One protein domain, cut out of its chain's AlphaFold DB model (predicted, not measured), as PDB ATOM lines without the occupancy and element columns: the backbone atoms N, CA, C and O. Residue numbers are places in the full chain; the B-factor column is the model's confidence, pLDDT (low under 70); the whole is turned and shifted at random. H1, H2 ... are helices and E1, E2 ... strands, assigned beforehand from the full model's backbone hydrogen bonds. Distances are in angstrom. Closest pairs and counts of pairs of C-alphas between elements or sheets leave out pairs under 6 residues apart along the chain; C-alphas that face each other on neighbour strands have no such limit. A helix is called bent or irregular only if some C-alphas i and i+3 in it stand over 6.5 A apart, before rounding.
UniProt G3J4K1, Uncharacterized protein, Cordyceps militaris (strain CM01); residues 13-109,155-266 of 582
ATOM      1  N   GLU A  13      70.114 -32.711 -11.651       92.06
ATOM      2  CA  GLU A  13      68.826 -33.379 -11.457       92.06
ATOM      3  C   GLU A  13      68.060 -32.841 -10.247       92.06
ATOM      4  O   GLU A  13      66.830 -32.789 -10.298       92.06
ATOM      5  N   PHE A  14      68.770 -32.404  -9.202       92.06
ATOM      6  CA  PHE A  14      68.187 -31.873  -7.966       92.06
ATOM      7  C   PHE A  14      68.631 -30.449  -7.621       92.06
ATOM      8  O   PHE A  14      67.999 -29.822  -6.773       92.06
ATOM      9  N   SER A  15      69.684 -29.921  -8.256       91.19
ATOM     10  CA  SER A  15      70.187 -28.581  -7.941       91.19
ATOM     11  C   SER A  15      69.731 -27.473  -8.881       91.19
ATOM     12  O   SER A  15      69.796 -26.297  -8.523       91.19
ATOM     13  N   SER A  16      69.230 -27.818 -10.071       93.62
ATOM     14  CA  SER A  16      68.771 -26.828 -11.046       93.62
ATOM     15  C   SER A  16      67.588 -26.011 -10.494       93.62
ATOM     16  O   SER A  16      66.510 -26.581 -10.272       93.62
ATOM     17  N   PRO A  17      67.714 -24.671 -10.365       92.38
ATOM     18  CA  PRO A  17      66.608 -23.819  -9.928       92.38
ATOM     19  C   PRO A  17      65.383 -23.948 -10.837       92.38
ATOM     20  O   PRO A  17      64.247 -23.967 -10.366       92.38
ATOM     21  N   GLN A  18      65.613 -24.111 -12.145       94.00
ATOM     22  CA  GLN A  18      64.544 -24.314 -13.116       94.00
ATOM     23  C   GLN A  18      63.836 -25.659 -12.913       94.00
ATOM     24  O   GLN A  18      62.610 -25.699 -12.992       94.00
ATOM     25  N   ARG A  19      64.561 -26.755 -12.628       94.50
ATOM     26  CA  ARG A  19      63.925 -28.059 -12.343       94.50
ATOM     27  C   ARG A  19      63.078 -27.999 -11.074       94.50
ATOM     28  O   ARG A  19      61.947 -28.473 -11.105       94.50
ATOM     29  N   LEU A  20      63.568 -27.361 -10.008       94.81
ATOM     30  CA  LEU A  20      62.804 -27.166  -8.769       94.81
ATOM     31  C   LEU A  20      61.535 -26.327  -9.006       94.81
ATOM     32  O   LEU A  20      60.443 -26.720  -8.597       94.81
ATOM     33  N   ALA A  21      61.647 -25.206  -9.728       94.75
ATOM     34  CA  ALA A  21      60.504 -24.354 -10.067       94.75
ATOM     35  C   ALA A  21      59.474 -25.076 -10.956       94.75
ATOM     36  O   ALA A  21      58.261 -24.984 -10.726       94.75
ATOM     37  N   ASN A  22      59.954 -25.835 -11.943       95.69
ATOM     38  CA  ASN A  22      59.125 -26.688 -12.787       95.69
ATOM     39  C   ASN A  22      58.402 -27.743 -11.946       95.69
ATOM     40  O   ASN A  22      57.202 -27.936 -12.110       95.69
ATOM     41  N   HIS A  23      59.094 -28.383 -11.006       96.50
ATOM     42  CA  HIS A  23      58.504 -29.393 -10.140       96.50
ATOM     43  C   HIS A  23      57.395 -28.818  -9.239       96.50
ATOM     44  O   HIS A  23      56.296 -29.371  -9.193       96.50
ATOM     45  N   ILE A  24      57.612 -27.656  -8.614       95.50
ATOM     46  CA  ILE A  24      56.571 -26.953  -7.839       95.50
ATOM     47  C   ILE A  24      55.352 -26.629  -8.717       95.50
ATOM     48  O   ILE A  24      54.205 -26.860  -8.327       95.50
ATOM     49  N   THR A  25      55.586 -26.108  -9.923       94.81
ATOM     50  CA  THR A  25      54.513 -25.750 -10.866       94.81
ATOM     51  C   THR A  25      53.738 -26.980 -11.335       94.81
ATOM     52  O   THR A  25      52.509 -26.950 -11.419       94.81
ATOM     53  N   PHE A  26      54.441 -28.083 -11.577       95.19
ATOM     54  CA  PHE A  26      53.859 -29.375 -11.907       95.19
ATOM     55  C   PHE A  26      52.963 -29.896 -10.781       95.19
ATOM     56  O   PHE A  26      51.795 -30.188 -11.032       95.19
ATOM     57  N   MET A  27      53.445 -29.909  -9.533       95.75
ATOM     58  CA  MET A  27      52.633 -30.300  -8.373       95.75
ATOM     59  C   MET A  27      51.385 -29.425  -8.219       95.75
ATOM     60  O   MET A  27      50.313 -29.945  -7.916       95.75
ATOM     61  N   ARG A  28      51.471 -28.117  -8.499       93.81
ATOM     62  CA  ARG A  28      50.300 -27.223  -8.501       93.81
ATOM     63  C   ARG A  28      49.251 -27.643  -9.537       93.81
ATOM     64  O   ARG A  28      48.065 -27.674  -9.209       93.81
ATOM     65  N   LYS A  29      49.670 -27.997 -10.760       92.31
ATOM     66  CA  LYS A  29      48.761 -28.513 -11.804       92.31
ATOM     67  C   LYS A  29      48.182 -29.885 -11.433       92.31
ATOM     68  O   LYS A  29      47.004 -30.124 -11.667       92.31
ATOM     69  N   LEU A  30      48.957 -30.769 -10.801       93.81
ATOM     70  CA  LEU A  30      48.431 -32.052 -10.319       93.81
ATOM     71  C   LEU A  30      47.413 -31.870  -9.183       93.81
ATOM     72  O   LEU A  30      46.366 -32.516  -9.175       93.81
ATOM     73  N   LYS A  31      47.681 -30.953  -8.248       92.75
ATOM     74  CA  LYS A  31      46.761 -30.624  -7.157       92.75
ATOM     75  C   LYS A  31      45.435 -30.076  -7.686       92.75
ATOM     76  O   LYS A  31      44.383 -30.514  -7.225       92.75
ATOM     77  N   SER A  32      45.463 -29.180  -8.677       91.94
ATOM     78  CA  SER A  32      44.231 -28.600  -9.229       91.94
ATOM     79  C   SER A  32      43.309 -29.648  -9.863       91.94
ATOM     80  O   SER A  32      42.092 -29.496  -9.803       91.94
ATOM     81  N   ILE A  33      43.857 -30.747 -10.398       91.50
ATOM     82  CA  ILE A  33      43.071 -31.892 -10.885       91.50
ATOM     83  C   ILE A  33      42.292 -32.549  -9.745       91.50
ATOM     84  O   ILE A  33      41.101 -32.835  -9.885       91.50
ATOM     85  N   LEU A  34      42.957 -32.799  -8.617       91.44
ATOM     86  CA  LEU A  34      42.343 -33.456  -7.464       91.44
ATOM     87  C   LEU A  34      41.332 -32.539  -6.774       91.44
ATOM     88  O   LEU A  34      40.257 -33.001  -6.394       91.44
ATOM     89  N   ASP A  35      41.632 -31.246  -6.667       91.00
ATOM     90  CA  ASP A  35      40.707 -30.249  -6.126       91.00
ATOM     91  C   ASP A  35      39.466 -30.105  -7.024       91.00
ATOM     92  O   ASP A  35      38.340 -30.087  -6.522       91.00
ATOM     93  N   TYR A  36      39.638 -30.117  -8.350       91.12
ATOM     94  CA  TYR A  36      38.523 -30.156  -9.296       91.12
ATOM     95  C   TYR A  36      37.689 -31.437  -9.157       91.12
ATOM     96  O   TYR A  36      36.462 -31.382  -9.169       91.12
ATOM     97  N   ALA A  37      38.321 -32.598  -8.965       89.69
ATOM     98  CA  ALA A  37      37.601 -33.850  -8.723       89.69
ATOM     99  C   ALA A  37      36.766 -33.794  -7.433       89.69
ATOM    100  O   ALA A  37      35.638 -34.295  -7.390       89.69
ATOM    101  N   ARG A  38      37.302 -33.159  -6.382       90.06
ATOM    102  CA  ARG A  38      36.581 -32.930  -5.125       90.06
ATOM    103  C   ARG A  38      35.417 -31.972  -5.323       90.06
ATOM    104  O   ARG A  38      34.356 -32.248  -4.782       90.06
ATOM    105  N   TYR A  39      35.571 -30.921  -6.123       89.94
ATOM    106  CA  TYR A  39      34.558 -29.875  -6.290       89.94
ATOM    107  C   TYR A  39      34.316 -29.543  -7.774       89.94
ATOM    108  O   TYR A  39      34.648 -28.451  -8.234       89.94
ATOM    109  N   PRO A  40      33.695 -30.455  -8.545       87.19
ATOM    110  CA  PRO A  40      33.570 -30.311  -9.999       87.19
ATOM    111  C   PRO A  40      32.496 -29.298 -10.426       87.19
ATOM    112  O   PRO A  40      32.291 -29.060 -11.618       87.19
ATOM    113  N   GLY A  41      31.751 -28.728  -9.472       87.62
ATOM    114  CA  GLY A  41      30.662 -27.792  -9.733       87.62
ATOM    115  C   GLY A  41      29.621 -28.380 -10.689       87.62
ATOM    116  O   GLY A  41      28.987 -29.392 -10.395       87.62
ATOM    117  N   ARG A  42      29.458 -27.752 -11.860       84.75
ATOM    118  CA  ARG A  42      28.469 -28.159 -12.876       84.75
ATOM    119  C   ARG A  42      28.770 -29.519 -13.512       84.75
ATOM    120  O   ARG A  42      27.854 -30.152 -14.027       84.75
ATOM    121  N   ASP A  43      30.016 -29.983 -13.444       85.69
ATOM    122  CA  ASP A  43      30.439 -31.257 -14.027       85.69
ATOM    123  C   ASP A  43      30.223 -32.458 -13.086       85.69
ATOM    124  O   ASP A  43      30.597 -33.577 -13.428       85.69
ATOM    125  N   ALA A  44      29.601 -32.277 -11.911       85.81
ATOM    126  CA  ALA A  44      29.384 -33.359 -10.944       85.81
ATOM    127  C   ALA A  44      28.672 -34.588 -11.545       85.81
ATOM    128  O   ALA A  44      29.036 -35.723 -11.242       85.81
ATOM    129  N   SER A  45      27.711 -34.370 -12.448       84.88
ATOM    130  CA  SER A  45      26.965 -35.427 -13.148       84.88
ATOM    131  C   SER A  45      27.799 -36.221 -14.159       84.88
ATOM    132  O   SER A  45      27.350 -37.255 -14.646       84.88
ATOM    133  N   ARG A  46      29.006 -35.748 -14.489       83.50
ATOM    134  CA  ARG A  46      29.924 -36.391 -15.439       83.50
ATOM    135  C   ARG A  46      30.826 -37.430 -14.777       83.50
ATOM    136  O   ARG A  46      31.531 -38.158 -15.474       83.50
ATOM    137  N   PHE A  47      30.807 -37.504 -13.448       84.75
ATOM    138  CA  PHE A  47      31.459 -38.558 -12.682       84.75
ATOM    139  C   PHE A  47      30.511 -39.748 -12.479       84.75
ATOM    140  O   PHE A  47      29.290 -39.580 -12.508       84.75
ATOM    141  N   PRO A  48      31.041 -40.961 -12.231       84.31
ATOM    142  CA  PRO A  48      30.214 -42.116 -11.926       84.31
ATOM    143  C   PRO A  48      29.323 -41.843 -10.714       84.31
ATOM    144  O   PRO A  48      29.801 -41.352  -9.690       84.31
ATOM    145  N   ALA A  49      28.041 -42.201 -10.822       82.75
ATOM    146  CA  ALA A  49      27.083 -42.022  -9.738       82.75
ATOM    147  C   ALA A  49      27.576 -42.682  -8.441       82.75
ATOM    148  O   ALA A  49      28.147 -43.779  -8.458       82.75
ATOM    149  N   LEU A  50      27.335 -41.999  -7.322       81.94
ATOM    150  CA  LEU A  50      27.703 -42.482  -6.001       81.94
ATOM    151  C   LEU A  50      26.988 -43.822  -5.709       81.94
ATOM    152  O   LEU A  50      25.818 -43.981  -6.072       81.94
ATOM    153  N   PRO A  51      27.650 -44.811  -5.079       77.00
ATOM    154  CA  PRO A  51      27.001 -46.061  -4.705       77.00
ATOM    155  C   PRO A  51      25.803 -45.845  -3.769       77.00
ATOM    156  O   PRO A  51      25.806 -44.957  -2.921       77.00
ATOM    157  N   ALA A  52      24.787 -46.702  -3.895       74.44
ATOM    158  CA  ALA A  52      23.620 -46.668  -3.018       74.44
ATOM    159  C   ALA A  52      24.025 -46.864  -1.543       74.44
ATOM    160  O   ALA A  52      24.758 -47.799  -1.222       74.44
ATOM    161  N   GLY A  53      23.517 -46.000  -0.660       71.38
ATOM    162  CA  GLY A  53      23.828 -46.007   0.776       71.38
ATOM    163  C   GLY A  53      24.995 -45.104   1.186       71.38
ATOM    164  O   GLY A  53      25.199 -44.907   2.379       71.38
ATOM    165  N   CYS A  54      25.720 -44.523   0.228       68.38
ATOM    166  CA  CYS A  54      26.647 -43.422   0.471       68.38
ATOM    167  C   CYS A  54      25.911 -42.083   0.299       68.38
ATOM    168  O   CYS A  54      25.033 -41.959  -0.560       68.38
ATOM    169  N   GLY A  55      26.258 -41.081   1.103       75.88
ATOM    170  CA  GLY A  55      25.602 -39.774   1.090       75.88
ATOM    171  C   GLY A  55      26.462 -38.677   1.714       75.88
ATOM    172  O   GLY A  55      27.355 -38.953   2.511       75.88
ATOM    173  N   GLY A  56      26.182 -37.429   1.344       84.94
ATOM    174  CA  GLY A  56      26.945 -36.257   1.781       84.94
ATOM    175  C   GLY A  56      28.065 -35.859   0.817       84.94
ATOM    176  O   GLY A  56      28.558 -36.671   0.030       84.94
ATOM    177  N   GLU A  57      28.451 -34.583   0.873       85.38
ATOM    178  CA  GLU A  57      29.407 -33.994  -0.072       85.38
ATOM    179  C   GLU A  57      30.821 -34.564   0.097       85.38
ATOM    180  O   GLU A  57      31.487 -34.839  -0.897       85.38
ATOM    181  N   ASP A  58      31.251 -34.852   1.330       83.75
ATOM    182  CA  ASP A  58      32.584 -35.410   1.594       83.75
ATOM    183  C   ASP A  58      32.761 -36.807   0.982       83.75
ATOM    184  O   ASP A  58      33.757 -37.076   0.306       83.75
ATOM    185  N   GLN A  59      31.768 -37.690   1.145       84.12
ATOM    186  CA  GLN A  59      31.787 -39.024   0.533       84.12
ATOM    187  C   GLN A  59      31.724 -38.933  -0.996       84.12
ATOM    188  O   GLN A  59      32.389 -39.699  -1.695       84.12
ATOM    189  N   ALA A  60      30.958 -37.976  -1.531       86.19
ATOM    190  CA  ALA A  60      30.883 -37.736  -2.965       86.19
ATOM    191  C   ALA A  60      32.216 -37.220  -3.535       86.19
ATOM    192  O   ALA A  60      32.665 -37.704  -4.575       86.19
ATOM    193  N   ALA A  61      32.889 -36.300  -2.840       87.50
ATOM    194  CA  ALA A  61      34.207 -35.792  -3.208       87.50
ATOM    195  C   ALA A  61      35.264 -36.906  -3.200       87.50
ATOM    196  O   ALA A  61      36.013 -37.056  -4.169       87.50
ATOM    197  N   GLN A  62      35.285 -37.733  -2.152       84.00
ATOM    198  CA  GLN A  62      36.179 -38.892  -2.057       84.00
ATOM    199  C   GLN A  62      35.951 -39.880  -3.206       84.00
ATOM    200  O   GLN A  62      36.905 -40.294  -3.866       84.00
ATOM    201  N   TRP A  63      34.691 -40.211  -3.490       86.31
ATOM    202  CA  TRP A  63      34.326 -41.120  -4.574       86.31
ATOM    203  C   TRP A  63      34.814 -40.632  -5.945       86.31
ATOM    204  O   TRP A  63      35.358 -41.410  -6.734       86.31
ATOM    205  N   ARG A  64      34.672 -39.333  -6.231       88.44
ATOM    206  CA  ARG A  64      35.135 -38.733  -7.493       88.44
ATOM    207  C   ARG A  64      36.654 -38.793  -7.645       88.44
ATOM    208  O   ARG A  64      37.138 -39.165  -8.716       88.44
ATOM    209  N   VAL A  65      37.395 -38.493  -6.576       89.25
ATOM    210  CA  VAL A  65      38.864 -38.604  -6.550       89.25
ATOM    211  C   VAL A  65      39.304 -40.049  -6.797       89.25
ATOM    212  O   VAL A  65      40.155 -40.287  -7.654       89.25
ATOM    213  N   GLN A  66      38.682 -41.022  -6.123       88.00
ATOM    214  CA  GLN A  66      38.956 -42.450  -6.334       88.00
ATOM    215  C   GLN A  66      38.723 -42.867  -7.791       88.00
ATOM    216  O   GLN A  66      39.561 -43.551  -8.379       88.00
ATOM    217  N   CYS A  67      37.618 -42.425  -8.399       87.94
ATOM    218  CA  CYS A  67      37.309 -42.738  -9.794       87.94
ATOM    219  C   CYS A  67      38.369 -42.196 -10.765       87.94
ATOM    220  O   CYS A  67      38.769 -42.916 -11.679       87.94
ATOM    221  N   ILE A  68      38.842 -40.956 -10.575       89.81
ATOM    222  CA  ILE A  68      39.903 -40.389 -11.426       89.81
ATOM    223  C   ILE A  68      41.221 -41.130 -11.227       89.81
ATOM    224  O   ILE A  68      41.828 -41.534 -12.214       89.81
ATOM    225  N   LEU A  69      41.650 -41.360  -9.985       91.94
ATOM    226  CA  LEU A  69      42.941 -42.000  -9.717       91.94
ATOM    227  C   LEU A  69      42.984 -43.452 -10.202       91.94
ATOM    228  O   LEU A  69      43.972 -43.867 -10.802       91.94
ATOM    229  N   MET A  70      41.903 -44.217 -10.028       89.50
ATOM    230  CA  MET A  70      41.835 -45.581 -10.560       89.50
ATOM    231  C   MET A  70      41.722 -45.614 -12.090       89.50
ATOM    232  O   MET A  70      42.251 -46.530 -12.720       89.50
ATOM    233  N   SER A  71      41.076 -44.618 -12.708       90.00
ATOM    234  CA  SER A  71      41.093 -44.458 -14.169       90.00
ATOM    235  C   SER A  71      42.496 -44.145 -14.689       90.00
ATOM    236  O   SER A  71      42.972 -44.773 -15.638       90.00
ATOM    237  N   ALA A  72      43.194 -43.215 -14.038       93.06
ATOM    238  CA  ALA A  72      44.572 -42.868 -14.352       93.06
ATOM    239  C   ALA A  72      45.507 -44.073 -14.200       93.06
ATOM    240  O   ALA A  72      46.309 -44.343 -15.090       93.06
ATOM    241  N   GLU A  73      45.361 -44.849 -13.125       92.62
ATOM    242  CA  GLU A  73      46.167 -46.043 -12.861       92.62
ATOM    243  C   GLU A  73      45.973 -47.121 -13.937       92.62
ATOM    244  O   GLU A  73      46.936 -47.747 -14.369       92.62
ATOM    245  N   MET A  74      44.747 -47.306 -14.429       89.00
ATOM    246  CA  MET A  74      44.469 -48.212 -15.548       89.00
ATOM    247  C   MET A  74      45.117 -47.748 -16.864       89.00
ATOM    248  O   MET A  74      45.520 -48.577 -17.682       89.00
ATOM    249  N   ARG A  75      45.202 -46.431 -17.090       92.06
ATOM    250  CA  ARG A  75      45.805 -45.825 -18.293       92.06
ATOM    251  C   ARG A  75      47.324 -45.654 -18.179       92.06
ATOM    252  O   ARG A  75      48.006 -45.536 -19.193       92.06
ATOM    253  N   TYR A  76      47.880 -45.711 -16.975       95.44
ATOM    254  CA  TYR A  76      49.314 -45.609 -16.730       95.44
ATOM    255  C   TYR A  76      50.168 -46.668 -17.452       95.44
ATOM    256  O   TYR A  76      51.079 -46.275 -18.182       95.44
ATOM    257  N   PRO A  77      49.888 -47.985 -17.379       94.00
ATOM    258  CA  PRO A  77      50.678 -48.967 -18.120       94.00
ATOM    259  C   PRO A  77      50.538 -48.813 -19.643       94.00
ATOM    260  O   PRO A  77      51.457 -49.177 -20.377       94.00
ATOM    261  N   MET A  78      49.428 -48.245 -20.134       93.12
ATOM    262  CA  MET A  78      49.260 -47.902 -21.554       93.12
ATOM    263  C   MET A  78      50.241 -46.808 -21.972       93.12
ATOM    264  O   MET A  78      50.912 -46.939 -22.994       93.12
ATOM    265  N   TYR A  79      50.387 -45.772 -21.144       95.12
ATOM    266  CA  TYR A  79      51.402 -44.743 -21.344       95.12
ATOM    267  C   TYR A  79      52.822 -45.323 -21.304       95.12
ATOM    268  O   TYR A  79      53.605 -45.046 -22.207       95.12
ATOM    269  N   LEU A  80      53.148 -46.179 -20.328       95.06
ATOM    270  CA  LEU A  80      54.476 -46.806 -20.246       95.06
ATOM    271  C   LEU A  80      54.809 -47.611 -21.510       95.06
ATOM    272  O   LEU A  80      55.913 -47.508 -22.042       95.06
ATOM    273  N   LYS A  81      53.835 -48.356 -22.044       93.19
ATOM    274  CA  LYS A  81      53.993 -49.092 -23.305       93.19
ATOM    275  C   LYS A  81      54.166 -48.165 -24.510       93.19
ATOM    276  O   LYS A  81      54.974 -48.461 -25.391       93.19
ATOM    277  N   LEU A  82      53.415 -47.063 -24.564       94.00
ATOM    278  CA  LEU A  82      53.563 -46.045 -25.604       94.00
ATOM    279  C   LEU A  82      54.968 -45.430 -25.565       94.00
ATOM    280  O   LEU A  82      55.616 -45.323 -26.607       94.00
ATOM    281  N   LEU A  83      55.445 -45.086 -24.369       92.88
ATOM    282  CA  LEU A  83      56.772 -44.528 -24.147       92.88
ATOM    283  C   LEU A  83      57.873 -45.505 -24.558       92.88
ATOM    284  O   LEU A  83      58.743 -45.138 -25.343       92.88
ATOM    285  N   GLU A  84      57.808 -46.760 -24.114       91.31
ATOM    286  CA  GLU A  84      58.782 -47.783 -24.498       91.31
ATOM    287  C   GLU A  84      58.820 -47.989 -26.024       91.31
ATOM    288  O   GLU A  84      59.894 -48.034 -26.629       91.31
ATOM    289  N   ALA A  85      57.653 -48.039 -26.675       91.06
ATOM    290  CA  ALA A  85      57.561 -48.156 -28.128       91.06
ATOM    291  C   ALA A  85      58.164 -46.943 -28.852       91.06
ATOM    292  O   ALA A  85      58.845 -47.115 -29.866       91.06
ATOM    293  N   HIS A  86      57.936 -45.732 -28.337       88.25
ATOM    294  CA  HIS A  86      58.523 -44.510 -28.876       88.25
ATOM    295  C   HIS A  86      60.053 -44.514 -28.738       88.25
ATOM    296  O   HIS A  86      60.759 -44.246 -29.709       88.25
ATOM    297  N   MET A  87      60.580 -44.901 -27.572       86.50
ATOM    298  CA  MET A  87      62.025 -44.990 -27.328       86.50
ATOM    299  C   MET A  87      62.704 -45.981 -28.284       86.50
ATOM    300  O   MET A  87      63.719 -45.649 -28.896       86.50
ATOM    301  N   LEU A  88      62.101 -47.156 -28.494       86.62
ATOM    302  CA  LEU A  88      62.602 -48.164 -29.438       86.62
ATOM    303  C   LEU A  88      62.578 -47.690 -30.899       86.62
ATOM    304  O   LEU A  88      63.425 -48.090 -31.697       86.62
ATOM    305  N   GLN A  89      61.601 -46.866 -31.283       84.19
ATOM    306  CA  GLN A  89      61.551 -46.278 -32.625       84.19
ATOM    307  C   GLN A  89      62.627 -45.205 -32.808       84.19
ATOM    308  O   GLN A  89      63.296 -45.183 -33.840       84.19
ATOM    309  N   SER A  90      62.828 -44.350 -31.805       79.94
ATOM    310  CA  SER A  90      63.866 -43.316 -31.826       79.94
ATOM    311  C   SER A  90      65.274 -43.911 -31.914       79.94
ATOM    312  O   SER A  90      66.081 -43.427 -32.708       79.94
ATOM    313  N   GLU A  91      65.534 -45.010 -31.197       77.75
ATOM    314  CA  GLU A  91      66.793 -45.764 -31.277       77.75
ATOM    315  C   GLU A  91      67.044 -46.315 -32.692       77.75
ATOM    316  O   GLU A  91      68.115 -46.107 -33.261       77.75
ATOM    317  N   LYS A  92      66.032 -46.938 -33.316       78.81
ATOM    318  CA  LYS A  92      66.123 -47.444 -34.702       78.81
ATOM    319  C   LYS A  92      66.399 -46.346 -35.729       78.81
ATOM    320  O   LYS A  92      67.061 -46.602 -36.728       78.81
ATOM    321  N   ASN A  93      65.907 -45.138 -35.477       77.25
ATOM    322  CA  ASN A  93      66.085 -43.989 -36.362       77.25
ATOM    323  C   ASN A  93      67.437 -43.277 -36.163       77.25
ATOM    324  O   ASN A  93      67.642 -42.201 -36.726       77.25
ATOM    325  N   GLY A  94      68.349 -43.829 -35.350       68.00
ATOM    326  CA  GLY A  94      69.677 -43.257 -35.107       68.00
ATOM    327  C   GLY A  94      69.658 -41.936 -34.333       68.00
ATOM    328  O   GLY A  94      70.667 -41.229 -34.299       68.00
ATOM    329  N   ARG A  95      68.524 -41.573 -33.713       62.75
ATOM    330  CA  ARG A  95      68.430 -40.377 -32.868       62.75
ATOM    331  C   ARG A  95      69.087 -40.676 -31.522       62.75
ATOM    332  O   ARG A  95      68.771 -41.674 -30.879       62.75
ATOM    333  N   ARG A  96      70.028 -39.818 -31.105       52.75
ATOM    334  CA  ARG A  96      70.693 -39.929 -29.798       52.75
ATOM    335  C   ARG A  96      69.666 -39.819 -28.668       52.75
ATOM    336  O   ARG A  96      68.678 -39.101 -28.789       52.75
ATOM    337  N   GLN A  97      69.932 -40.541 -27.581       50.94
ATOM    338  CA  GLN A  97      69.166 -40.479 -26.338       50.94
ATOM    339  C   GLN A  97      69.059 -39.025 -25.846       50.94
ATOM    340  O   GLN A  97      70.073 -38.343 -25.718       50.94
ATOM    341  N   GLY A  98      67.826 -38.594 -25.562       48.59
ATOM    342  CA  GLY A  98      67.502 -37.293 -24.975       48.59
ATOM    343  C   GLY A  98      66.922 -36.292 -25.975       48.59
ATOM    344  O   GLY A  98      67.664 -35.736 -26.776       48.59
ATOM    345  N   LEU A  99      65.601 -36.055 -25.904       51.03
ATOM    346  CA  LEU A  99      64.998 -34.723 -25.659       51.03
ATOM    347  C   LEU A  99      63.510 -34.604 -26.013       51.03
ATOM    348  O   LEU A  99      62.908 -33.608 -25.631       51.03
ATOM    349  N   GLU A 100      62.885 -35.601 -26.633       63.22
ATOM    350  CA  GLU A 100      61.441 -35.572 -26.894       63.22
ATOM    351  C   GLU A 100      60.844 -36.899 -26.428       63.22
ATOM    352  O   GLU A 100      61.015 -37.940 -27.063       63.22
ATOM    353  N   MET A 101      60.268 -36.890 -25.226       78.38
ATOM    354  CA  MET A 101      59.519 -38.033 -24.726       78.38
ATOM    355  C   MET A 101      58.080 -37.841 -25.174       78.38
ATOM    356  O   MET A 101      57.602 -36.714 -25.263       78.38
ATOM    357  N   VAL A 102      57.360 -38.936 -25.405       90.19
ATOM    358  CA  VAL A 102      55.903 -38.819 -25.390       90.19
ATOM    359  C   VAL A 102      55.482 -38.373 -23.994       90.19
ATOM    360  O   VAL A 102      55.926 -38.928 -22.988       90.19
ATOM    361  N   VAL A 103      54.651 -37.348 -23.943       92.25
ATOM    362  CA  VAL A 103      54.154 -36.750 -22.716       92.25
ATOM    363  C   VAL A 103      52.982 -37.593 -22.187       92.25
ATOM    364  O   VAL A 103      52.181 -38.094 -22.981       92.25
ATOM    365  N   PRO A 104      52.862 -37.828 -20.865       94.00
ATOM    366  CA  PRO A 104      51.700 -38.520 -20.318       94.00
ATOM    367  C   PRO A 104      50.471 -37.602 -20.289       94.00
ATOM    368  O   PRO A 104      50.605 -36.402 -20.034       94.00
ATOM    369  N   PRO A 105      49.247 -38.153 -20.407       92.69
ATOM    370  CA  PRO A 105      48.051 -37.434 -19.987       92.69
ATOM    371  C   PRO A 105      48.192 -36.919 -18.550       92.69
ATOM    372  O   PRO A 105      48.732 -37.615 -17.690       92.69
ATOM    373  N   TRP A 106      47.653 -35.736 -18.266       92.00
ATOM    374  CA  TRP A 106      47.829 -35.060 -16.976       92.00
ATOM    375  C   TRP A 106      47.429 -35.882 -15.748       92.00
ATOM    376  O   TRP A 106      48.109 -35.838 -14.729       92.00
ATOM    377  N   ASP A 107      46.362 -36.667 -15.826       92.12
ATOM    378  CA  ASP A 107      45.956 -37.529 -14.720       92.12
ATOM    379  C   ASP A 107      46.788 -38.819 -14.639       92.12
ATOM    380  O   ASP A 107      47.079 -39.275 -13.536       92.12
ATOM    381  N   VAL A 108      47.281 -39.358 -15.768       95.12
ATOM    382  CA  VAL A 108      48.302 -40.429 -15.755       95.12
ATOM    383  C   VAL A 108      49.592 -39.942 -15.098       95.12
ATOM    384  O   VAL A 108      50.229 -40.695 -14.360       95.12
ATOM    385  N   ALA A 109      49.967 -38.682 -15.328       95.69
ATOM    386  CA  ALA A 109      51.164 -38.084 -14.756       95.69
ATOM    387  C   ALA A 109      51.147 -38.090 -13.220       95.69
ATOM    388  O   ALA A 109      52.205 -38.229 -12.616       95.69
ATOM    389  N   GLU A 155      49.405 -36.998 -28.160       91.62
ATOM    390  CA  GLU A 155      47.992 -37.310 -28.367       91.62
ATOM    391  C   GLU A 155      47.775 -38.113 -29.660       91.62
ATOM    392  O   GLU A 155      47.078 -39.129 -29.642       91.62
ATOM    393  N   ALA A 156      48.420 -37.744 -30.770       91.94
ATOM    394  CA  ALA A 156      48.359 -38.506 -32.016       91.94
ATOM    395  C   ALA A 156      48.969 -39.911 -31.866       91.94
ATOM    396  O   ALA A 156      48.387 -40.897 -32.331       91.94
ATOM    397  N   ALA A 157      50.114 -40.027 -31.187       92.62
ATOM    398  CA  ALA A 157      50.764 -41.307 -30.921       92.62
ATOM    399  C   ALA A 157      49.895 -42.212 -30.029       92.62
ATOM    400  O   ALA A 157      49.738 -43.404 -30.318       92.62
ATOM    401  N   TRP A 158      49.268 -41.639 -29.000       93.06
ATOM    402  CA  TRP A 158      48.302 -42.325 -28.151       93.06
ATOM    403  C   TRP A 158      47.085 -42.781 -28.945       93.06
ATOM    404  O   TRP A 158      46.757 -43.963 -28.918       93.06
ATOM    405  N   ASN A 159      46.442 -41.887 -29.697       91.75
ATOM    406  CA  ASN A 159      45.236 -42.197 -30.467       91.75
ATOM    407  C   ASN A 159      45.500 -43.257 -31.546       91.75
ATOM    408  O   ASN A 159      44.621 -44.061 -31.852       91.75
ATOM    409  N   LYS A 160      46.726 -43.323 -32.079       92.62
ATOM    410  CA  LYS A 160      47.157 -44.400 -32.977       92.62
ATOM    411  C   LYS A 160      47.235 -45.757 -32.269       92.62
ATOM    412  O   LYS A 160      46.867 -46.768 -32.863       92.62
ATOM    413  N   MET A 161      47.732 -45.800 -31.032       90.94
ATOM    414  CA  MET A 161      47.896 -47.047 -30.271       90.94
ATOM    415  C   MET A 161      46.608 -47.482 -29.550       90.94
ATOM    416  O   MET A 161      46.337 -48.677 -29.428       90.94
ATOM    417  N   TYR A 162      45.802 -46.517 -29.107       88.31
ATOM    418  CA  TYR A 162      44.622 -46.692 -28.263       88.31
ATOM    419  C   TYR A 162      43.431 -45.853 -28.765       88.31
ATOM    420  O   TYR A 162      42.897 -45.032 -28.022       88.31
ATOM    421  N   PRO A 163      42.932 -46.075 -29.996       86.44
ATOM    422  CA  PRO A 163      41.914 -45.217 -30.627       86.44
ATOM    423  C   PRO A 163      40.574 -45.160 -29.877       86.44
ATOM    424  O   PRO A 163      39.769 -44.257 -30.082       86.44
ATOM    425  N   SER A 164      40.298 -46.143 -29.018       80.12
ATOM    426  CA  SER A 164      39.067 -46.225 -28.231       80.12
ATOM    427  C   SER A 164      39.165 -45.575 -26.850       80.12
ATOM    428  O   SER A 164      38.161 -45.552 -26.134       80.12
ATOM    429  N   ILE A 165      40.354 -45.126 -26.445       85.00
ATOM    430  CA  ILE A 165      40.619 -44.553 -25.127       85.00
ATOM    431  C   ILE A 165      41.148 -43.137 -25.352       85.00
ATOM    432  O   ILE A 165      42.227 -42.988 -25.914       85.00
ATOM    433  N   PRO A 166      40.428 -42.096 -24.925       86.25
ATOM    434  CA  PRO A 166      40.873 -40.728 -25.134       86.25
ATOM    435  C   PRO A 166      42.160 -40.442 -24.354       86.25
ATOM    436  O   PRO A 166      42.269 -40.764 -23.165       86.25
ATOM    437  N   TYR A 167      43.113 -39.788 -25.019       88.06
ATOM    438  CA  TYR A 167      44.293 -39.223 -24.365       88.06
ATOM    439  C   TYR A 167      43.865 -38.172 -23.326       88.06
ATOM    440  O   TYR A 167      44.232 -38.243 -22.152       88.06
ATOM    441  N   ARG A 168      42.991 -37.244 -23.743       85.56
ATOM    442  CA  ARG A 168      42.565 -36.073 -22.970       85.56
ATOM    443  C   ARG A 168      41.210 -36.279 -22.288       85.56
ATOM    444  O   ARG A 168      40.167 -35.947 -22.845       85.56
ATOM    445  N   ILE A 169      41.222 -36.800 -21.060       84.75
ATOM    446  CA  ILE A 169      40.004 -36.867 -20.229       84.75
ATOM    447  C   ILE A 169      39.745 -35.562 -19.456       84.75
ATOM    448  O   ILE A 169      38.594 -35.196 -19.216       84.75
ATOM    449  N   LEU A 170      40.816 -34.828 -19.138       82.31
ATOM    450  CA  LEU A 170      40.796 -33.512 -18.506       82.31
ATOM    451  C   LEU A 170      41.427 -32.488 -19.452       82.31
ATOM    452  O   LEU A 170      42.456 -32.761 -20.069       82.31
ATOM    453  N   ALA A 171      40.824 -31.309 -19.545       76.25
ATOM    454  CA  ALA A 171      41.423 -30.126 -20.138       76.25
ATOM    455  C   ALA A 171      41.973 -29.247 -19.010       76.25
ATOM    456  O   ALA A 171      41.221 -28.821 -18.130       76.25
ATOM    457  N   LEU A 172      43.286 -29.015 -19.037       78.12
ATOM    458  CA  LEU A 172      43.984 -28.127 -18.118       78.12
ATOM    459  C   LEU A 172      44.448 -26.899 -18.893       78.12
ATOM    460  O   LEU A 172      45.221 -27.033 -19.837       78.12
ATOM    461  N   ASN A 173      44.022 -25.723 -18.451       71.00
ATOM    462  CA  ASN A 173      44.687 -24.465 -18.776       71.00
ATOM    463  C   ASN A 173      45.058 -23.747 -17.477       71.00
ATOM    464  O   ASN A 173      44.799 -24.239 -16.375       71.00
ATOM    465  N   ASP A 174      45.675 -22.578 -17.593       67.75
ATOM    466  CA  ASP A 174      46.159 -21.837 -16.427       67.75
ATOM    467  C   ASP A 174      45.050 -21.281 -15.515       67.75
ATOM    468  O   ASP A 174      45.335 -20.858 -14.396       67.75
ATOM    469  N   LYS A 175      43.783 -21.294 -15.952       65.31
ATOM    470  CA  LYS A 175      42.648 -20.709 -15.219       65.31
ATOM    471  C   LYS A 175      41.658 -21.735 -14.680       65.31
ATOM    472  O   LYS A 175      41.003 -21.461 -13.678       65.31
ATOM    473  N   PHE A 176      41.501 -22.881 -15.334       70.94
ATOM    474  CA  PHE A 176      40.536 -23.893 -14.931       70.94
ATOM    475  C   PHE A 176      40.949 -25.306 -15.348       70.94
ATOM    476  O   PHE A 176      41.616 -25.532 -16.360       70.94
ATOM    477  N   VAL A 177      40.476 -26.268 -14.558       80.38
ATOM    478  CA  VAL A 177      40.410 -27.683 -14.923       80.38
ATOM    479  C   VAL A 177      38.969 -27.974 -15.320       80.38
ATOM    480  O   VAL A 177      38.040 -27.513 -14.661       80.38
ATOM    481  N   SER A 178      38.768 -28.711 -16.407       78.00
ATOM    482  CA  SER A 178      37.441 -29.183 -16.810       78.00
ATOM    483  C   SER A 178      37.525 -30.580 -17.407       78.00
ATOM    484  O   SER A 178      38.553 -30.970 -17.962       78.00
ATOM    485  N   ILE A 179      36.446 -31.353 -17.323       73.38
ATOM    486  CA  ILE A 179      36.341 -32.589 -18.096       73.38
ATOM    487  C   ILE A 179      36.137 -32.221 -19.567       73.38
ATOM    488  O   ILE A 179      35.252 -31.432 -19.906       73.38
ATOM    489  N   SER A 180      36.889 -32.863 -20.461       69.44
ATOM    490  CA  SER A 180      36.741 -32.665 -21.907       69.44
ATOM    491  C   SER A 180      35.299 -32.923 -22.366       69.44
ATOM    492  O   SER A 180      34.769 -34.018 -22.173       69.44
ATOM    493  N   SER A 181      34.631 -31.921 -22.950       60.28
ATOM    494  CA  SER A 181      33.210 -31.961 -23.351       60.28
ATOM    495  C   SER A 181      32.888 -33.005 -24.427       60.28
ATOM    496  O   SER A 181      31.730 -33.382 -24.583       60.28
ATOM    497  N   SER A 182      33.900 -33.519 -25.130       59.94
ATOM    498  CA  SER A 182      33.752 -34.509 -26.203       59.94
ATOM    499  C   SER A 182      33.537 -35.948 -25.713       59.94
ATOM    500  O   SER A 182      33.364 -36.850 -26.535       59.94
ATOM    501  N   ILE A 183      33.536 -36.192 -24.394       62.12
ATOM    502  CA  ILE A 183      33.500 -37.544 -23.820       62.12
ATOM    503  C   ILE A 183      32.351 -37.689 -22.811       62.12
ATOM    504  O   ILE A 183      32.289 -36.995 -21.789       62.12
ATOM    505  N   TYR A 184      31.457 -38.643 -23.087       58.91
ATOM    506  CA  TYR A 184      30.464 -39.151 -22.136       58.91
ATOM    507  C   TYR A 184      31.132 -40.180 -21.209       58.91
ATOM    508  O   TYR A 184      31.740 -41.128 -21.705       58.91
ATOM    509  N   ASN A 185      31.035 -39.992 -19.887       66.88
ATOM    510  CA  ASN A 185      31.711 -40.787 -18.846       66.88
ATOM    511  C   ASN A 185      33.240 -40.908 -19.052       66.88
ATOM    512  O   ASN A 185      33.752 -41.995 -19.320       66.88
ATOM    513  N   PRO A 186      33.997 -39.808 -18.905       66.31
ATOM    514  CA  PRO A 186      35.428 -39.716 -19.240       66.31
ATOM    515  C   PRO A 186      36.340 -40.668 -18.455       66.31
ATOM    516  O   PRO A 186      37.455 -40.943 -18.888       66.31
ATOM    517  N   VAL A 187      35.888 -41.147 -17.293       76.81
ATOM    518  CA  VAL A 187      36.646 -42.064 -16.435       76.81
ATOM    519  C   VAL A 187      36.317 -43.533 -16.702       76.81
ATOM    520  O   VAL A 187      37.024 -44.402 -16.204       76.81
ATOM    521  N   ASP A 188      35.267 -43.833 -17.472       79.44
ATOM    522  CA  ASP A 188      34.967 -45.206 -17.873       79.44
ATOM    523  C   ASP A 188      35.945 -45.656 -18.963       79.44
ATOM    524  O   ASP A 188      36.323 -44.898 -19.858       79.44
ATOM    525  N   ILE A 189      36.338 -46.928 -18.922       72.56
ATOM    526  CA  ILE A 189      37.373 -47.452 -19.818       72.56
ATOM    527  C   ILE A 189      36.742 -48.413 -20.815       72.56
ATOM    528  O   ILE A 189      36.085 -49.392 -20.448       72.56
ATOM    529  N   ARG A 190      36.966 -48.163 -22.109       74.94
ATOM    530  CA  ARG A 190      36.684 -49.152 -23.154       74.94
ATOM    531  C   ARG A 190      37.787 -50.195 -23.136       74.94
ATOM    532  O   ARG A 190      38.938 -49.871 -23.412       74.94
ATOM    533  N   TYR A 191      37.436 -51.442 -22.836       72.69
ATOM    534  CA  TYR A 191      38.403 -52.537 -22.824       72.69
ATOM    535  C   TYR A 191      37.903 -53.756 -23.596       72.69
ATOM    536  O   TYR A 191      36.699 -54.025 -23.701       72.69
ATOM    537  N   HIS A 192      38.864 -54.510 -24.120       70.75
ATOM    538  CA  HIS A 192      38.646 -55.837 -24.671       70.75
ATOM    539  C   HIS A 192      38.919 -56.865 -23.575       70.75
ATOM    540  O   HIS A 192      40.004 -56.903 -23.006       70.75
ATOM    541  N   CYS A 193      37.931 -57.700 -23.259       75.31
ATOM    542  CA  CYS A 193      38.139 -58.788 -22.314       75.31
ATOM    543  C   CYS A 193      38.949 -59.903 -22.989       75.31
ATOM    544  O   CYS A 193      38.508 -60.465 -23.987       75.31
ATOM    545  N   PHE A 194      40.090 -60.262 -22.399       72.81
ATOM    546  CA  PHE A 194      41.002 -61.285 -22.929       72.81
ATOM    547  C   PHE A 194      40.572 -62.734 -22.625       72.81
ATOM    548  O   PHE A 194      41.282 -63.680 -22.961       72.81
ATOM    549  N   SER A 195      39.391 -62.939 -22.030       74.25
ATOM    550  CA  SER A 195      38.801 -64.278 -21.906       74.25
ATOM    551  C   SER A 195      38.570 -64.887 -23.288       74.25
ATOM    552  O   SER A 195      38.115 -64.201 -24.207       74.25
ATOM    553  N   THR A 196      38.795 -66.193 -23.424       78.19
ATOM    554  CA  THR A 196      38.519 -66.944 -24.659       78.19
ATOM    555  C   THR A 196      37.082 -66.732 -25.148       78.19
ATOM    556  O   THR A 196      36.866 -66.541 -26.341       78.19
ATOM    557  N   ALA A 197      36.114 -66.616 -24.230       79.88
ATOM    558  CA  ALA A 197      34.702 -66.341 -24.525       79.88
ATOM    559  C   ALA A 197      34.411 -64.918 -25.062       79.88
ATOM    560  O   ALA A 197      33.308 -64.639 -25.541       79.88
ATOM    561  N   CYS A 198      35.370 -63.996 -24.955       80.81
ATOM    562  CA  CYS A 198      35.260 -62.603 -25.395       80.81
ATOM    563  C   CYS A 198      36.172 -62.258 -26.574       80.81
ATOM    564  O   CYS A 198      36.048 -61.154 -27.098       80.81
ATOM    565  N   ARG A 199      37.057 -63.167 -27.003       74.94
ATOM    566  CA  ARG A 199      38.149 -62.874 -27.948       74.94
ATOM    567  C   ARG A 199      37.681 -62.286 -29.285       74.94
ATOM    568  O   ARG A 199      38.387 -61.470 -29.860       74.94
ATOM    569  N   ALA A 200      36.491 -62.673 -29.748       79.38
ATOM    570  CA  ALA A 200      35.882 -62.190 -30.991       79.38
ATOM    571  C   ALA A 200      34.838 -61.071 -30.789       79.38
ATOM    572  O   ALA A 200      34.184 -60.656 -31.743       79.38
ATOM    573  N   LYS A 201      34.621 -60.598 -29.553       79.44
ATOM    574  CA  LYS A 201      33.599 -59.588 -29.241       79.44
ATOM    575  C   LYS A 201      34.201 -58.171 -29.274       79.44
ATOM    576  O   LYS A 201      35.347 -57.991 -28.858       79.44
ATOM    577  N   PRO A 202      33.435 -57.147 -29.706       72.94
ATOM    578  CA  PRO A 202      33.904 -55.762 -29.695       72.94
ATOM    579  C   PRO A 202      34.184 -55.279 -28.264       72.94
ATOM    580  O   PRO A 202      33.611 -55.804 -27.301       72.94
ATOM    581  N   ALA A 203      35.043 -54.259 -28.129       71.94
ATOM    582  CA  ALA A 203      35.303 -53.610 -26.845       71.94
ATOM    583  C   ALA A 203      33.992 -53.162 -26.199       71.94
ATOM    584  O   ALA A 203      33.084 -52.657 -26.864       71.94
ATOM    585  N   ARG A 204      33.902 -53.326 -24.880       77.62
ATOM    586  CA  ARG A 204      32.760 -52.857 -24.094       77.62
ATOM    587  C   ARG A 204      33.236 -51.824 -23.085       77.62
ATOM    588  O   ARG A 204      34.365 -51.888 -22.599       77.62
ATOM    589  N   VAL A 205      32.354 -50.876 -22.789       76.50
ATOM    590  CA  VAL A 205      32.582 -49.883 -21.742       76.50
ATOM    591  C   VAL A 205      32.477 -50.587 -20.399       76.50
ATOM    592  O   VAL A 205      31.490 -51.262 -20.098       76.50
ATOM    593  N   PHE A 206      33.531 -50.456 -19.615       76.50
ATOM    594  CA  PHE A 206      33.578 -50.887 -18.239       76.50
ATOM    595  C   PHE A 206      33.340 -49.696 -17.341       76.50
ATOM    596  O   PHE A 206      34.084 -48.718 -17.410       76.50
ATOM    597  N   SER A 207      32.311 -49.791 -16.504       83.56
ATOM    598  CA  SER A 207      32.027 -48.722 -15.562       83.56
ATOM    599  C   SER A 207      33.130 -48.650 -14.512       83.56
ATOM    600  O   SER A 207      33.388 -49.635 -13.812       83.56
ATOM    601  N   MET A 208      33.725 -47.471 -14.352       84.31
ATOM    602  CA  MET A 208      34.716 -47.200 -13.317       84.31
ATOM    603  C   MET A 208      34.135 -47.453 -11.922       84.31
ATOM    604  O   MET A 208      34.809 -48.012 -11.066       84.31
ATOM    605  N   ALA A 209      32.835 -47.209 -11.723       81.88
ATOM    606  CA  ALA A 209      32.148 -47.567 -10.482       81.88
ATOM    607  C   ALA A 209      32.238 -49.069 -10.155       81.88
ATOM    608  O   ALA A 209      32.324 -49.445  -8.988       81.88
ATOM    609  N   SER A 210      32.224 -49.942 -11.170       81.00
ATOM    610  CA  SER A 210      32.384 -51.391 -10.969       81.00
ATOM    611  C   SER A 210      33.827 -51.760 -10.623       81.00
ATOM    612  O   SER A 210      34.043 -52.637  -9.790       81.00
ATOM    613  N   TRP A 211      34.806 -51.076 -11.223       82.19
ATOM    614  CA  TRP A 211      36.224 -51.252 -10.899       82.19
ATOM    615  C   TRP A 211      36.540 -50.834  -9.468       82.19
ATOM    616  O   TRP A 211      37.127 -51.609  -8.719       82.19
ATOM    617  N   VAL A 212      36.086 -49.645  -9.068       79.88
ATOM    618  CA  VAL A 212      36.288 -49.115  -7.718       79.88
ATOM    619  C   VAL A 212      35.671 -50.072  -6.698       79.88
ATOM    620  O   VAL A 212      36.355 -50.517  -5.780       79.88
ATOM    621  N   LYS A 213      34.424 -50.518  -6.915       77.50
ATOM    622  CA  LYS A 213      33.766 -51.515  -6.046       77.50
ATOM    623  C   LYS A 213      34.533 -52.833  -5.937       77.50
ATOM    624  O   LYS A 213      34.509 -53.442  -4.874       77.50
ATOM    625  N   TYR A 214      35.199 -53.277  -7.000       79.00
ATOM    626  CA  TYR A 214      36.055 -54.465  -6.960       79.00
ATOM    627  C   TYR A 214      37.339 -54.234  -6.153       79.00
ATOM    628  O   TYR A 214      37.735 -55.080  -5.351       79.00
ATOM    629  N   ARG A 215      37.982 -53.079  -6.350       79.44
ATOM    630  CA  ARG A 215      39.257 -52.732  -5.711       79.44
ATOM    631  C   ARG A 215      39.091 -52.496  -4.213       79.44
ATOM    632  O   ARG A 215      39.712 -53.202  -3.417       79.44
ATOM    633  N   VAL A 216      38.201 -51.582  -3.830       73.75
ATOM    634  CA  VAL A 216      38.008 -51.174  -2.424       73.75
ATOM    635  C   VAL A 216      36.850 -51.886  -1.721       73.75
ATOM    636  O   VAL A 216      36.817 -51.931  -0.501       73.75
ATOM    637  N   GLY A 217      35.911 -52.490  -2.454       69.06
ATOM    638  CA  GLY A 217      34.770 -53.209  -1.870       69.06
ATOM    639  C   GLY A 217      34.947 -54.729  -1.843       69.06
ATOM    640  O   GLY A 217      35.979 -55.270  -2.234       69.06
ATOM    641  N   THR A 218      33.915 -55.443  -1.394       64.19
ATOM    642  CA  THR A 218      33.851 -56.920  -1.382       64.19
ATOM    643  C   THR A 218      33.235 -57.505  -2.659       64.19
ATOM    644  O   THR A 218      33.096 -58.720  -2.793       64.19
ATOM    645  N   ALA A 219      32.849 -56.651  -3.611       73.38
ATOM    646  CA  ALA A 219      32.144 -57.061  -4.816       73.38
ATOM    647  C   ALA A 219      33.074 -57.770  -5.809       73.38
ATOM    648  O   ALA A 219      34.202 -57.343  -6.051       73.38
ATOM    649  N   GLY A 220      32.572 -58.830  -6.442       75.94
ATOM    650  CA  GLY A 220      33.251 -59.460  -7.569       75.94
ATOM    651  C   GLY A 220      33.220 -58.584  -8.821       75.94
ATOM    652  O   GLY A 220      32.314 -57.769  -9.016       75.94
ATOM    653  N   LEU A 221      34.188 -58.792  -9.713       79.31
ATOM    654  CA  LEU A 221      34.234 -58.076 -10.980       79.31
ATOM    655  C   LEU A 221      33.506 -58.822 -12.089       79.31
ATOM    656  O   LEU A 221      33.878 -59.940 -12.449       79.31
ATOM    657  N   THR A 222      32.499 -58.172 -12.669       83.31
ATOM    658  CA  THR A 222      31.683 -58.746 -13.743       83.31
ATOM    659  C   THR A 222      32.112 -58.190 -15.094       83.31
ATOM    660  O   THR A 222      32.103 -56.981 -15.321       83.31
ATOM    661  N   CYS A 223      32.449 -59.077 -16.031       81.62
ATOM    662  CA  CYS A 223      32.679 -58.665 -17.410       81.62
ATOM    663  C   CYS A 223      31.354 -58.227 -18.071       81.62
ATOM    664  O   CYS A 223      30.419 -59.030 -18.129       81.62
ATOM    665  N   PRO A 224      31.265 -57.021 -18.667       82.12
ATOM    666  CA  PRO A 224      30.060 -56.582 -19.370       82.12
ATOM    667  C   PRO A 224      29.785 -57.385 -20.655       82.12
ATOM    668  O   PRO A 224      28.680 -57.325 -21.183       82.12
ATOM    669  N   SER A 225      30.767 -58.146 -21.160       82.25
ATOM    670  CA  SER A 225      30.679 -58.881 -22.432       82.25
ATOM    671  C   SER A 225      30.311 -60.365 -22.274       82.25
ATOM    672  O   SER A 225      29.353 -60.831 -22.890       82.25
ATOM    673  N   CYS A 226      31.044 -61.135 -21.458       84.19
ATOM    674  CA  CYS A 226      30.747 -62.559 -21.217       84.19
ATOM    675  C   CYS A 226      29.998 -62.833 -19.914       84.19
ATOM    676  O   CYS A 226      29.715 -63.991 -19.636       84.19
ATOM    677  N   ARG A 227      29.712 -61.807 -19.100       85.56
ATOM    678  CA  ARG A 227      29.084 -61.937 -17.772       85.56
ATOM    679  C   ARG A 227      29.851 -62.798 -16.766       85.56
ATOM    680  O   ARG A 227      29.367 -62.985 -15.659       85.56
ATOM    681  N   ALA A 228      31.060 -63.257 -17.100       80.56
ATOM    682  CA  ALA A 228      31.917 -63.950 -16.153       80.56
ATOM    683  C   ALA A 228      32.175 -63.040 -14.946       80.56
ATOM    684  O   ALA A 228      32.781 -61.968 -15.079       80.56
ATOM    685  N   VAL A 229      31.688 -63.481 -13.790       78.19
ATOM    686  CA  VAL A 229      31.973 -62.883 -12.490       78.19
ATOM    687  C   VAL A 229      33.272 -63.485 -12.003       78.19
ATOM    688  O   VAL A 229      33.474 -64.698 -12.114       78.19
ATOM    689  N   ARG A 230      34.157 -62.662 -11.445       70.69
ATOM    690  CA  ARG A 230      35.218 -63.193 -10.599       70.69
ATOM    691  C   ARG A 230      35.127 -62.679  -9.178       70.69
ATOM    692  O   ARG A 230      35.062 -61.463  -8.996       70.69
ATOM    693  N   PRO A 231      35.084 -63.601  -8.202       68.56
ATOM    694  CA  PRO A 231      35.059 -63.225  -6.805       68.56
ATOM    695  C   PRO A 231      36.379 -62.541  -6.462       68.56
ATOM    696  O   PRO A 231      37.424 -62.868  -7.032       68.56
ATOM    697  N   LYS A 232      36.332 -61.595  -5.528       66.00
ATOM    698  CA  LYS A 232      37.544 -61.090  -4.891       66.00
ATOM    699  C   LYS A 232      38.173 -62.281  -4.160       66.00
ATOM    700  O   LYS A 232      37.518 -62.871  -3.307       66.00
ATOM    701  N   SER A 233      39.376 -62.708  -4.548       56.41
ATOM    702  CA  SER A 233      40.060 -63.772  -3.804       56.41
ATOM    703  C   SER A 233      40.330 -63.283  -2.376       56.41
ATOM    704  O   SER A 233      40.621 -62.099  -2.199       56.41
ATOM    705  N   GLU A 234      40.268 -64.162  -1.374       52.69
ATOM    706  CA  GLU A 234      40.463 -63.837   0.056       52.69
ATOM    707  C   GLU A 234      41.856 -63.282   0.421       52.69
ATOM    708  O   GLU A 234      42.189 -63.138   1.593       52.69
ATOM    709  N   ARG A 235      42.697 -62.924  -0.551       46.44
ATOM    710  CA  ARG A 235      43.980 -62.268  -0.303       46.44
ATOM    711  C   ARG A 235      44.119 -61.036  -1.182       46.44
ATOM    712  O   ARG A 235      44.467 -61.124  -2.360       46.44
ATOM    713  N   GLY A 236      43.886 -59.876  -0.568       47.34
ATOM    714  CA  GLY A 236      44.179 -58.538  -1.091       47.34
ATOM    715  C   GLY A 236      45.676 -58.244  -1.254       47.34
ATOM    716  O   GLY A 236      46.102 -57.123  -1.021       47.34
ATOM    717  N   ALA A 237      46.481 -59.241  -1.624       55.28
ATOM    718  CA  ALA A 237      47.883 -59.049  -1.950       55.28
ATOM    719  C   ALA A 237      47.997 -58.376  -3.328       55.28
ATOM    720  O   ALA A 237      47.280 -58.747  -4.261       55.28
ATOM    721  N   GLN A 238      48.913 -57.415  -3.462       60.31
ATOM    722  CA  GLN A 238      49.270 -56.723  -4.710       60.31
ATOM    723  C   GLN A 238      49.433 -57.689  -5.906       60.31
ATOM    724  O   GLN A 238      48.973 -57.400  -7.013       60.31
ATOM    725  N   ASP A 239      49.964 -58.889  -5.649       62.88
ATOM    726  CA  ASP A 239      50.093 -59.993  -6.607       62.88
ATOM    727  C   ASP A 239      48.779 -60.399  -7.288       62.88
ATOM    728  O   ASP A 239      48.782 -60.781  -8.459       62.88
ATOM    729  N   THR A 240      47.651 -60.341  -6.578       70.31
ATOM    730  CA  THR A 240      46.338 -60.728  -7.110       70.31
ATOM    731  C   THR A 240      45.870 -59.720  -8.156       70.31
ATOM    732  O   THR A 240      45.480 -60.110  -9.255       70.31
ATOM    733  N   ILE A 241      45.971 -58.420  -7.852       75.62
ATOM    734  CA  ILE A 241      45.565 -57.342  -8.769       75.62
ATOM    735  C   ILE A 241      46.428 -57.367 -10.027       75.62
ATOM    736  O   ILE A 241      45.889 -57.295 -11.130       75.62
ATOM    737  N   LEU A 242      47.743 -57.527  -9.863       80.12
ATOM    738  CA  LEU A 242      48.694 -57.593 -10.967       80.12
ATOM    739  C   LEU A 242      48.406 -58.783 -11.899       80.12
ATOM    740  O   LEU A 242      48.319 -58.619 -13.117       80.12
ATOM    741  N   LYS A 243      48.204 -59.983 -11.336       75.31
ATOM    742  CA  LYS A 243      47.866 -61.190 -12.111       75.31
ATOM    743  C   LYS A 243      46.519 -61.045 -12.817       75.31
ATOM    744  O   LYS A 243      46.391 -61.382 -13.996       75.31
ATOM    745  N   ASP A 244      45.515 -60.515 -12.122       74.12
ATOM    746  CA  ASP A 244      44.180 -60.318 -12.683       74.12
ATOM    747  C   ASP A 244      44.173 -59.285 -13.803       74.12
ATOM    748  O   ASP A 244      43.506 -59.480 -14.824       74.12
ATOM    749  N   SER A 245      44.907 -58.186 -13.635       79.25
ATOM    750  CA  SER A 245      44.966 -57.135 -14.639       79.25
ATOM    751  C   SER A 245      45.661 -57.619 -15.906       79.25
ATOM    752  O   SER A 245      45.171 -57.368 -17.007       79.25
ATOM    753  N   GLN A 246      46.738 -58.393 -15.768       79.00
ATOM    754  CA  GLN A 246      47.413 -59.025 -16.897       79.00
ATOM    755  C   GLN A 246      46.478 -59.990 -17.628       79.00
ATOM    756  O   GLN A 246      46.351 -59.917 -18.849       79.00
ATOM    757  N   ALA A 247      45.745 -60.831 -16.894       72.19
ATOM    758  CA  ALA A 247      44.804 -61.778 -17.487       72.19
ATOM    759  C   ALA A 247      43.589 -61.103 -18.159       72.19
ATOM    760  O   ALA A 247      43.012 -61.668 -19.090       72.19
ATOM    761  N   ARG A 248      43.153 -59.925 -17.687       70.69
ATOM    762  CA  ARG A 248      41.914 -59.265 -18.154       70.69
ATOM    763  C   ARG A 248      42.099 -58.115 -19.112       70.69
ATOM    764  O   ARG A 248      41.205 -57.906 -19.928       70.69
ATOM    765  N   PHE A 249      43.166 -57.351 -18.938       74.12
ATOM    766  CA  PHE A 249      43.456 -56.127 -19.675       74.12
ATOM    767  C   PHE A 249      44.740 -56.258 -20.497       74.12
ATOM    768  O   PHE A 249      45.031 -55.378 -21.300       74.12
ATOM    769  N   GLY A 250      45.503 -57.345 -20.320       77.88
ATOM    770  CA  GLY A 250      46.773 -57.551 -21.012       77.88
ATOM    771  C   GLY A 250      47.886 -56.620 -20.529       77.88
ATOM    772  O   GLY A 250      48.889 -56.482 -21.225       77.88
ATOM    773  N   MET A 251      47.705 -55.951 -19.382       83.88
ATOM    774  CA  MET A 251      48.642 -54.961 -18.842       83.88
ATOM    775  C   MET A 251      48.753 -55.060 -17.310       83.88
ATOM    776  O   MET A 251      47.765 -55.400 -16.647       83.88
ATOM    777  N   PRO A 252      49.933 -54.774 -16.726       89.31
ATOM    778  CA  PRO A 252      50.112 -54.760 -15.278       89.31
ATOM    779  C   PRO A 252      49.459 -53.515 -14.659       89.31
ATOM    780  O   PRO A 252      49.688 -52.402 -15.116       89.31
ATOM    781  N   ILE A 253      48.655 -53.702 -13.614       88.62
ATOM    782  CA  ILE A 253      48.155 -52.627 -12.751       88.62
ATOM    783  C   ILE A 253      48.885 -52.751 -11.421       88.62
ATOM    784  O   ILE A 253      48.776 -53.772 -10.744       88.62
ATOM    785  N   PHE A 254      49.621 -51.705 -11.062       88.88
ATOM    786  CA  PHE A 254      50.618 -51.737  -9.989       88.88
ATOM    787  C   PHE A 254      50.064 -51.531  -8.573       88.88
ATOM    788  O   PHE A 254      50.816 -51.633  -7.609       88.88
ATOM    789  N   ASN A 255      48.758 -51.290  -8.432       87.12
ATOM    790  CA  ASN A 255      48.111 -50.954  -7.161       87.12
ATOM    791  C   ASN A 255      48.662 -49.660  -6.527       87.12
ATOM    792  O   ASN A 255      49.062 -49.648  -5.372       87.12
ATOM    793  N   LEU A 256      48.680 -48.584  -7.318       89.19
ATOM    794  CA  LEU A 256      49.212 -47.257  -6.999       89.19
ATOM    795  C   LEU A 256      48.128 -46.180  -6.830       89.19
ATOM    796  O   LEU A 256      48.466 -45.023  -6.609       89.19
ATOM    797  N   TRP A 257      46.841 -46.498  -6.996       87.50
ATOM    798  CA  TRP A 257      45.772 -45.483  -7.033       87.50
ATOM    799  C   TRP A 257      45.691 -44.595  -5.775       87.50
ATOM    800  O   TRP A 257      45.293 -43.439  -5.871       87.50
ATOM    801  N   ASP A 258      46.057 -45.120  -4.609       85.56
ATOM    802  CA  ASP A 258      46.088 -44.419  -3.320       85.56
ATOM    803  C   ASP A 258      47.406 -43.670  -3.083       85.56
ATOM    804  O   ASP A 258      47.468 -42.751  -2.269       85.56
ATOM    805  N   SER A 259      48.457 -44.011  -3.827       87.25
ATOM    806  CA  SER A 259      49.801 -43.478  -3.632       87.25
ATOM    807  C   SER A 259      49.884 -41.960  -3.803       87.25
ATOM    808  O   SER A 259      50.498 -41.311  -2.955       87.25
ATOM    809  N   PRO A 260      49.208 -41.342  -4.794       90.81
ATOM    810  CA  PRO A 260      49.106 -39.889  -4.867       90.81
ATOM    811  C   PRO A 260      48.469 -39.253  -3.630       90.81
ATOM    812  O   PRO A 260      48.835 -38.144  -3.251       90.81
ATOM    813  N   LEU A 261      47.530 -39.931  -2.965       86.31
ATOM    814  CA  LEU A 261      46.838 -39.356  -1.811       86.31
ATOM    815  C   LEU A 261      47.779 -39.128  -0.626       86.31
ATOM    816  O   LEU A 261      47.489 -38.253   0.179       86.31
ATOM    817  N   ARG A 262      48.916 -39.831  -0.544       81.62
ATOM    818  CA  ARG A 262      49.946 -39.564   0.475       81.62
ATOM    819  C   ARG A 262      50.624 -38.202   0.285       81.62
ATOM    820  O   ARG A 262      50.963 -37.548   1.262       81.62
ATOM    821  N   GLN A 263      50.754 -37.749  -0.963       84.38
ATOM    822  CA  GLN A 263      51.403 -36.479  -1.311       84.38
ATOM    823  C   GLN A 263      50.419 -35.305  -1.337       84.38
ATOM    824  O   GLN A 263      50.738 -34.199  -0.896       84.38
ATOM    825  N   PHE A 264      49.214 -35.554  -1.857       88.62
ATOM    826  CA  PHE A 264      48.189 -34.548  -2.148       88.62
ATOM    827  C   PHE A 264      47.004 -34.571  -1.161       88.62
ATOM    828  O   PHE A 264      45.924 -34.051  -1.467       88.62
ATOM    829  N   CYS A 265      47.141 -35.216   0.004       79.75
ATOM    830  CA  CYS A 265      46.147 -35.087   1.068       79.75
ATOM    831  C   CYS A 265      46.093 -33.646   1.589       79.75
ATOM    832  O   CYS A 265      47.027 -32.862   1.418       79.75
ATOM    833  N   LYS A 266      44.970 -33.309   2.234       77.94
ATOM    834  CA  LYS A 266      44.803 -32.017   2.898       77.94
ATOM    835  C   LYS A 266      45.908 -31.847   3.941       77.94
ATOM    836  O   LYS A 266      46.125 -32.762   4.733       77.94
TER     837      LYS A 266
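AT A GLANCE: This is residues 13 to 109 and 155 to 266 of the 582 residues of an uncharacterized protein of Cordyceps militaris (strain CM01) (UniProt G3J4K1). Two long helices, H1 and the bent H3, meet near one end of each and open as a V, with the short H4 in the opening. H6 crosses H3a on the side away from H1, the small hairpin E1-E2 lies beside H1, the small hairpin E3-E4 lies at the start of H6, and residues 13 to 25 stick out. The 209 printed residues hold eight named helices and four named strands, in the order H1 H2 H3 H4 H5 E1 E2 E3 E4 H6 H7 H8, with two antiparallel two-stranded sheets, E1 - E2 and E3 - E4. The class is mostly helix; the whole is compact, with a radius of gyration of the C-alphas of 18.3 A and spans of 50 by 45 by 35 A.

HOW THE PARTS SIT: H1 is residues 17 to 38, and H2, residues 41 to 46, is near it; H2 is irregular, with C-alphas 42 and 45 7.4 A apart. H3, residues 57 to 92, is the hub; by its hydrogen bonds it was assigned as one helix, but it is bent, with C-alphas 74 and 77 6.8 A apart, into H3a, residues 57 to 74, and H3b, residues 77 to 92, at a shallow tilt of 32 degrees. Residues 34 to 38 of H1 touch H3a at a steep tilt of 56 degrees, opposite ways; the closest C-alphas, of Arg 38 and Ala 61, are 4.2 A apart. H4, residues 106 to 109, touches H3a, closest C-alphas Ala 72 and Val 108 at 4.7 A, and H1, Leu 30 and Trp 106 at 7.3 A. H5, residues 155 to 161, touches H3b about perpendicular, at 87 degrees, closest C-alphas Leu 82 and Trp 158 at 6.9 A. E1, residues 170 to 172, and E2, residues 177 to 179, form a hairpin, with N 171 and O 178 within hydrogen-bond range at 2.8 A; the closest C-alphas of H1 and E2, Ile 33 and Val 177, are 6.4 A apart. E3, residues 189 to 191, and E4, residues 204 to 206, form another, with N 206 and O 189 at 2.9 A. H6, residues 208 to 216, touches H3a about perpendicular, at 87 degrees, closest C-alphas Cys 67 and Met 208 at 6.2 A. H7, residues 238 to 249, touches no helix; its closest C-alpha to E3 is Phe 249, 7.0 A from Tyr 191. H8, residues 259 to 264, is near H3a and close but not clearly touching H1, Lys 31 and Phe 264 at 6.5 A. Every O i to N i+4 pair is within hydrogen-bond range in H1, H3a, H3b, H5, H6 and H7; H8 has 1 of 2, H2 has 0 of 2 but 2 of 3 O i to N i+3 pairs, and H4 is too short for an O i to N i+4 pair.

IN THESE COORDINATES: H1 begins at C-alpha 17 (66.608, -23.819, -9.928) and is 31.7 A long; H3a is 25.9 A, H3b 22.7 A and H7 16.1 A. H8 ends at C-alpha 264 (48.189, -34.548, -2.148).

THE WHOLE: The C-alphas farthest apart, of Gly 53 and Gly 94, are 58.3 A apart. Residues 110 to 154 are not printed, and C-alphas 109 and 155 are 14.0 A apart across the cut. The links H3 to H4, E3 to E4 and H6 to H7 are long. Mean pLDDT of the printed part is 81.5; 28 residues are under 70, among them 94 to 100 and 231 to 239.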